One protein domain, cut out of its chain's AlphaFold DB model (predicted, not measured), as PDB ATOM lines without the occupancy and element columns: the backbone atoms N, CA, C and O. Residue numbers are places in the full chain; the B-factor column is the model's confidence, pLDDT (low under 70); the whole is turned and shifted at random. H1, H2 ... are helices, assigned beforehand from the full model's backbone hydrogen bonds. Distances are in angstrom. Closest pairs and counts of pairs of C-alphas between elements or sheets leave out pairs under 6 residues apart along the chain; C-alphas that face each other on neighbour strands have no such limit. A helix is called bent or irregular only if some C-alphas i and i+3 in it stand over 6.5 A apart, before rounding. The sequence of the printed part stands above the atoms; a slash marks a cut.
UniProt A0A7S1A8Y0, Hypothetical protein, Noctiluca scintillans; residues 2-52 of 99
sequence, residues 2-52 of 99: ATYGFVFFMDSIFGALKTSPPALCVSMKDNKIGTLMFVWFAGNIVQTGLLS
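AT A GLANCE: This is residues 2 to 52 of the 99 residues of the protein "Hypothetical protein" of Noctiluca scintillans (UniProt A0A7S1A8Y0). The longest helix, H3, is one arm of a loose, open V; the short helix H2 makes a corner with the beginning of H3, and H1 slopes across the opening, from a point beside H3 out to the far tip of the other arm, where the link from H1 to H2 folds the path back. The two tips stick out, residues 15 to 20 at one and residues 44 to 52 at the other, and the first turns of H1 come near H3 within the V. The printed part has 51 residues with three named helices, in the order H1, H2, H3, and no named strand; the class is all helix. The whole is loose, with a radius of gyration of the C-alphas of 12.6 A, and elongated, spanning 38 by 21 by 19 A.

IN THESE COORDINATES: Find C-alpha 32 at (33.810, -42.133, 40.299); from there H3 runs through residues 32 to 51, 28.3 A long, to C-alpha 51 at (23.099, -25.054, 20.425). Just before it, look at residues 23 to 30 for H2, 11.0 A from first to last C-alpha. Then go to C-alpha 2 at (39.293, -32.652, 29.557), where H1 begins; it covers residues 2 to 17 and is 22.6 A long, with a kink of 30 degrees near residue 9. H1 is neither bent nor irregular, but only just: C-alphas 4 and 7 are 6.1 A apart.

HOW THE PARTS SIT: Start at residues 34 to 35 of H3, the part of it that touches H2. The two only just touch, with 3 pairs of C-alphas within 8 A, and touch only at the corner by their tight link of one residue, Asn 31. Their closest C-alphas are those of Met 28 and Thr 35, 5.5 A apart, and their lines stand at a steep tilt of 63 degrees, opposite ways. Next look at residues 36 to 40 of H3, which only just touch H1 through its residue 3 alone, again with 3 pairs within 8 A. The closest C-alphas there are those of Thr 3 and Leu 36, 7.6 A apart, and the lines of H1 and H3 are about perpendicular, at 79 degrees. H1 and H2 are near each other, with 8 pairs of C-alphas within 10 A and the closest at 8.4 A; a tight link of five residues joins them. In the backbones of H2 and H3 every O i to N i+4 pair is within hydrogen-bond range, and in H1 8 of 12 are.

THE WHOLE: Look at Lys 18 and Ser 52 for the two C-alphas farthest apart, 38.2 A. Without the stretches that stand free, the body has 36 residues and spans 22 by 18 by 13 A. The printed part has no cut, and both of its links between helices are tight. In the B-factor column the mean pLDDT of the printed part is 73.1; you will find the low values, under 70, at residues 2 to 16, 18 to 21 and 24 to 29 of this model, while H3 has a mean of 84.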
ATOM      1  N   ALA A   2      39.802 -33.767  28.733       50.66
ATOM      2  CA  ALA A   2      39.293 -32.652  29.557       50.66
ATOM      3  C   ALA A   2      38.379 -33.057  30.743       50.66
ATOM      4  O   ALA A   2      38.350 -32.377  31.762       50.66
ATOM      5  N   THR A   3      37.667 -34.184  30.651       52.16
ATOM      6  CA  THR A   3      36.717 -34.639  31.688       52.16
ATOM      7  C   THR A   3      37.389 -35.095  32.984       52.16
ATOM      8  O   THR A   3      36.852 -34.863  34.063       52.16
ATOM      9  N   TYR A   4      38.587 -35.685  32.901       54.84
ATOM     10  CA  TYR A   4      39.343 -36.116  34.082       54.84
ATOM     11  C   TYR A   4      39.772 -34.931  34.957       54.84
ATOM     12  O   TYR A   4      39.801 -35.056  36.178       54.84
ATOM     13  N   GLY A   5      40.046 -33.770  34.352       61.19
ATOM     14  CA  GLY A   5      40.480 -32.571  35.069       61.19
ATOM     15  C   GLY A   5      39.403 -31.985  35.979       61.19
ATOM     16  O   GLY A   5      39.733 -31.507  37.055       61.19
ATOM     17  N   PHE A   6      38.123 -32.071  35.608       62.69
ATOM     18  CA  PHE A   6      37.038 -31.431  36.362       62.69
ATOM     19  C   PHE A   6      36.858 -32.021  37.770       62.69
ATOM     20  O   PHE A   6      36.660 -31.283  38.730       62.69
ATOM     21  N   VAL A   7      37.002 -33.343  37.911       62.28
ATOM     22  CA  VAL A   7      36.856 -34.030  39.207       62.28
ATOM     23  C   VAL A   7      38.004 -33.671  40.160       62.28
ATOM     24  O   VAL A   7      37.761 -33.384  41.327       62.28
ATOM     25  N   PHE A   8      39.245 -33.613  39.665       64.75
ATOM     26  CA  PHE A   8      40.403 -33.195  40.470       64.75
ATOM     27  C   PHE A   8      40.448 -31.676  40.716       64.75
ATOM     28  O   PHE A   8      40.910 -31.219  41.764       64.75
ATOM     29  N   PHE A   9      39.943 -30.879  39.772       67.88
ATOM     30  CA  PHE A   9      39.839 -29.426  39.901       67.88
ATOM     31  C   PHE A   9      38.814 -29.022  40.963       67.88
ATOM     32  O   PHE A   9      39.042 -28.060  41.691       67.88
ATOM     33  N   MET A  10      37.732 -29.791  41.120       63.50
ATOM     34  CA  MET A  10      36.736 -29.551  42.163       63.50
ATOM     35  C   MET A  10      37.365 -29.592  43.566       63.50
ATOM     36  O   MET A  10      37.204 -28.644  44.330       63.50
ATOM     37  N   ASP A  11      38.162 -30.619  43.878       63.78
ATOM     38  CA  ASP A  11      38.883 -30.717  45.159       63.78
ATOM     39  C   ASP A  11      39.818 -29.511  45.390       63.78
ATOM     40  O   ASP A  11      39.931 -29.008  46.509       63.78
ATOM     41  N   SER A  12      40.439 -28.999  44.321       66.69
ATOM     42  CA  SER A  12      41.314 -27.818  44.377       66.69
ATOM     43  C   SER A  12      40.536 -26.517  44.617       66.69
ATOM     44  O   SER A  12      41.000 -25.661  45.366       66.69
ATOM     45  N   ILE A  13      39.336 -26.375  44.040       68.19
ATOM     46  CA  ILE A  13      38.450 -25.221  44.265       68.19
ATOM     47  C   ILE A  13      37.959 -25.178  45.716       68.19
ATOM     48  O   ILE A  13      38.059 -24.135  46.360       68.19
ATOM     49  N   PHE A  14      37.451 -26.291  46.253       65.69
ATOM     50  CA  PHE A  14      36.961 -26.327  47.638       65.69
ATOM     51  C   PHE A  14      38.105 -26.195  48.652       65.69
ATOM     52  O   PHE A  14      37.953 -25.501  49.659       65.69
ATOM     53  N   GLY A  15      39.281 -26.757  48.347       65.75
ATOM     54  CA  GLY A  15      40.503 -26.527  49.121       65.75
ATOM     55  C   GLY A  15      40.936 -25.056  49.132       65.75
ATOM     56  O   GLY A  15      41.268 -24.524  50.192       65.75
ATOM     57  N   ALA A  16      40.863 -24.369  47.988       67.25
ATOM     58  CA  ALA A  16      41.149 -22.936  47.887       67.25
ATOM     59  C   ALA A  16      40.107 -22.068  48.618       67.25
ATOM     60  O   ALA A  16      40.462 -21.049  49.210       67.25
ATOM     61  N   LEU A  17      38.839 -22.492  48.635       73.50
ATOM     62  CA  LEU A  17      37.744 -21.824  49.348       73.50
ATOM     63  C   LEU A  17      37.724 -22.112  50.864       73.50
ATOM     64  O   LEU A  17      36.957 -21.468  51.576       73.50
ATOM     65  N   LYS A  18      38.558 -23.035  51.378       68.00
ATOM     66  CA  LYS A  18      38.593 -23.485  52.791       68.00
ATOM     67  C   LYS A  18      37.220 -23.896  53.349       68.00
ATOM     68  O   LYS A  18      36.996 -23.832  54.558       68.00
ATOM     69  N   THR A  19      36.296 -24.319  52.491       69.25
ATOM     70  CA  THR A  19      34.970 -24.783  52.909       69.25
ATOM     71  C   THR A  19      34.927 -26.305  52.898       69.25
ATOM     72  O   THR A  19      35.554 -26.951  52.058       69.25
ATOM     73  N   SER A  20      34.199 -26.900  53.851       65.56
ATOM     74  CA  SER A  20      33.953 -28.343  53.807       65.56
ATOM     75  C   SER A  20      33.200 -28.664  52.514       65.56
ATOM     76  O   SER A  20      32.167 -28.032  52.262       65.56
ATOM     77  N   PRO A  21      33.670 -29.629  51.705       65.88
ATOM     78  CA  PRO A  21      32.952 -30.022  50.510       65.88
ATOM     79  C   PRO A  21      31.558 -30.529  50.918       65.88
ATOM     80  O   PRO A  21      31.440 -31.302  51.875       65.88
ATOM     81  N   PRO A  22      30.485 -30.078  50.246       71.88
ATOM     82  CA  PRO A  22      29.131 -30.509  50.570       71.88
ATOM     83  C   PRO A  22      28.981 -32.025  50.373       71.88
ATOM     84  O   PRO A  22      29.682 -32.618  49.555       71.88
ATOM     85  N   ALA A  23      28.046 -32.659  51.091       70.12
ATOM     86  CA  ALA A  23      27.863 -34.120  51.097       70.12
ATOM     87  C   ALA A  23      27.739 -34.733  49.686       70.12
ATOM     88  O   ALA A  23      28.264 -35.812  49.432       70.12
ATOM     89  N   LEU A  24      27.144 -33.992  48.744       67.12
ATOM     90  CA  LEU A  24      27.068 -34.358  47.327       67.12
ATOM     91  C   LEU A  24      28.456 -34.610  46.704       67.12
ATOM     92  O   LEU A  24      28.634 -35.566  45.959       67.12
ATOM     93  N   CYS A  25      29.450 -33.781  47.035       64.50
ATOM     94  CA  CYS A  25      30.824 -33.914  46.545       64.50
ATOM     95  C   CYS A  25      31.510 -35.154  47.127       64.50
ATOM     96  O   CYS A  25      32.267 -35.822  46.430       64.50
ATOM     97  N   VAL A  26      31.220 -35.492  48.387       67.31
ATOM     98  CA  VAL A  26      31.733 -36.714  49.023       67.31
ATOM     99  C   VAL A  26      31.130 -37.949  48.346       67.31
ATOM    100  O   VAL A  26      31.869 -38.831  47.920       67.31
ATOM    101  N   SER A  27      29.814 -37.959  48.117       65.56
ATOM    102  CA  SER A  27      29.138 -39.040  47.386       65.56
ATOM    103  C   SER A  27      29.629 -39.184  45.937       65.56
ATOM    104  O   SER A  27      29.703 -40.295  45.413       65.56
ATOM    105  N   MET A  28      30.025 -38.082  45.288       66.25
ATOM    106  CA  MET A  28      30.632 -38.106  43.953       66.25
ATOM    107  C   MET A  28      32.027 -38.753  43.932       66.25
ATOM    108  O   MET A  28      32.411 -39.330  42.908       66.25
ATOM    109  N   LYS A  29      32.783 -38.688  45.037       66.50
ATOM    110  CA  LYS A  29      34.105 -39.330  45.165       66.50
ATOM    111  C   LYS A  29      33.998 -40.840  45.362       66.50
ATOM    112  O   LYS A  29      34.841 -41.563  44.826       66.50
ATOM    113  N   ASP A  30      32.959 -41.300  46.057       78.00
ATOM    114  CA  ASP A  30      32.710 -42.730  46.278       78.00
ATOM    115  C   ASP A  30      32.302 -43.456  44.990       78.00
ATOM    116  O   ASP A  30      32.712 -44.594  44.763       78.00
ATOM    117  N   ASN A  31      31.566 -42.793  44.087       77.25
ATOM    118  CA  ASN A  31      31.160 -43.375  42.804       77.25
ATOM    119  C   ASN A  31      31.752 -42.626  41.600       77.25
ATOM    120  O   ASN A  31      31.059 -41.925  40.864       77.25
ATOM    121  N   LYS A  32      33.054 -42.818  41.367       73.75
ATOM    122  CA  LYS A  32      33.810 -42.133  40.299       73.75
ATOM    123  C   LYS A  32      33.255 -42.381  38.893       73.75
ATOM    124  O   LYS A  32      33.223 -41.458  38.084       73.75
ATOM    125  N   ILE A  33      32.819 -43.610  38.597       79.50
ATOM    126  CA  ILE A  33      32.252 -43.963  37.285       79.50
ATOM    127  C   ILE A  33      30.877 -43.308  37.102       79.50
ATOM    128  O   ILE A  33      30.619 -42.725  36.050       79.50
ATOM    129  N   GLY A  34      30.022 -43.343  38.129       79.12
ATOM    130  CA  GLY A  34      28.721 -42.672  38.113       79.12
ATOM    131  C   GLY A  34      28.851 -41.158  37.951       79.12
ATOM    132  O   GLY A  34      28.176 -40.571  37.109       79.12
ATOM    133  N   THR A  35      29.786 -40.537  38.672       77.31
ATOM    134  CA  THR A  35      30.101 -39.107  38.540       77.31
ATOM    135  C   THR A  35      30.596 -38.765  37.138       77.31
ATOM    136  O   THR A  35      30.148 -37.778  36.560       77.31
ATOM    137  N   LEU A  36      31.475 -39.586  36.550       77.69
ATOM    138  CA  LEU A  36      31.968 -39.365  35.188       77.69
ATOM    139  C   LEU A  36      30.831 -39.429  34.162       77.69
ATOM    140  O   LEU A  36      30.734 -38.552  33.305       77.69
ATOM    141  N   MET A  37      29.965 -40.444  34.262       81.50
ATOM    142  CA  MET A  37      28.801 -40.565  33.386       81.50
ATOM    143  C   MET A  37      27.854 -39.380  33.563       81.50
ATOM    144  O   MET A  37      27.453 -38.779  32.571       81.50
ATOM    145  N   PHE A  38      27.549 -38.988  34.802       84.00
ATOM    146  CA  PHE A  38      26.682 -37.847  35.085       84.00
ATOM    147  C   PHE A  38      27.234 -36.544  34.501       84.00
ATOM    148  O   PHE A  38      26.510 -35.836  33.809       84.00
ATOM    149  N   VAL A  39      28.518 -36.243  34.720       84.00
ATOM    150  CA  VAL A  39      29.163 -35.037  34.179       84.00
ATOM    151  C   VAL A  39      29.163 -35.056  32.651       84.00
ATOM    152  O   VAL A  39      28.893 -34.031  32.027       84.00
ATOM    153  N   TRP A  40      29.421 -36.212  32.037       82.81
ATOM    154  CA  TRP A  40      29.364 -36.355  30.586       82.81
ATOM    155  C   TRP A  40      27.947 -36.118  30.049       82.81
ATOM    156  O   TRP A  40      27.768 -35.292  29.156       82.81
ATOM    157  N   PHE A  41      26.926 -36.763  30.617       89.31
ATOM    158  CA  PHE A  41      25.531 -36.566  30.207       89.31
ATOM    159  C   PHE A  41      25.049 -35.131  30.447       89.31
ATOM    160  O   PHE A  41      24.460 -34.530  29.553       89.31
ATOM    161  N   ALA A  42      25.339 -34.553  31.613       88.19
ATOM    162  CA  ALA A  42      24.983 -33.176  31.938       88.19
ATOM    163  C   ALA A  42      25.644 -32.184  30.971       88.19
ATOM    164  O   ALA A  42      24.979 -31.280  30.469       88.19
ATOM    165  N   GLY A  43      26.924 -32.391  30.646       87.50
ATOM    166  CA  GLY A  43      27.629 -31.598  29.641       87.50
ATOM    167  C   GLY A  43      26.960 -31.677  28.268       87.50
ATOM    168  O   GLY A  43      26.724 -30.645  27.646       87.50
ATOM    169  N   ASN A  44      26.573 -32.881  27.834       88.19
ATOM    170  CA  ASN A  44      25.849 -33.068  26.575       88.19
ATOM    171  C   ASN A  44      24.481 -32.364  26.582       88.19
ATOM    172  O   ASN A  44      24.123 -31.745  25.583       88.19
ATOM    173  N   ILE A  45      23.732 -32.403  27.690       90.44
ATOM    174  CA  ILE A  45      22.438 -31.710  27.813       90.44
ATOM    175  C   ILE A  45      22.621 -30.196  27.706       90.44
ATOM    176  O   ILE A  45      21.922 -29.552  26.929       90.44
ATOM    177  N   VAL A  46      23.576 -29.627  28.446       89.31
ATOM    178  CA  VAL A  46      23.846 -28.182  28.420       89.31
ATOM    179  C   VAL A  46      24.300 -27.745  27.029       89.31
ATOM    180  O   VAL A  46      23.772 -26.778  26.488       89.31
ATOM    181  N   GLN A  47      25.227 -28.483  26.416       87.62
ATOM    182  CA  GLN A  47      25.704 -28.191  25.066       87.62
ATOM    183  C   GLN A  47      24.565 -28.248  24.041       87.62
ATOM    184  O   GLN A  47      24.421 -27.337  23.229       87.62
ATOM    185  N   THR A  48      23.738 -29.292  24.092       85.69
ATOM    186  CA  THR A  48      22.620 -29.458  23.152       85.69
ATOM    187  C   THR A  48      21.555 -28.385  23.367       85.69
ATOM    188  O   THR A  48      21.043 -27.836  22.397       85.69
ATOM    189  N   GLY A  49      21.264 -28.026  24.621       84.44
ATOM    190  CA  GLY A  49      20.316 -26.964  24.956       84.44
ATOM    191  C   GLY A  49      20.772 -25.580  24.492       84.44
ATOM    192  O   GLY A  49      19.953 -24.800  24.018       84.44
ATOM    193  N   LEU A  50      22.073 -25.286  24.574       84.00
ATOM    194  CA  LEU A  50      22.632 -24.012  24.114       84.00
ATOM    195  C   LEU A  50      22.730 -23.917  22.584       84.00
ATOM    196  O   LEU A  50      22.574 -22.831  22.035       84.00
ATOM    197  N   LEU A  51      22.990 -25.031  21.890       81.12
ATOM    198  CA  LEU A  51      23.099 -25.054  20.425       81.12
ATOM    199  C   LEU A  51      21.741 -25.162  19.715       81.12
ATOM    200  O   LEU A  51      21.601 -24.701  18.584       81.12
ATOM    201  N   SER A  52      20.730 -25.746  20.357       77.75
ATOM    202  CA  SER A  52      19.378 -25.875  19.806       77.75
ATOM    203  C   SER A  52      18.573 -24.588  20.007       77.75
ATOM    204  O   SER A  52      17.604 -24.553  20.762       77.75
TER     205      SER A  52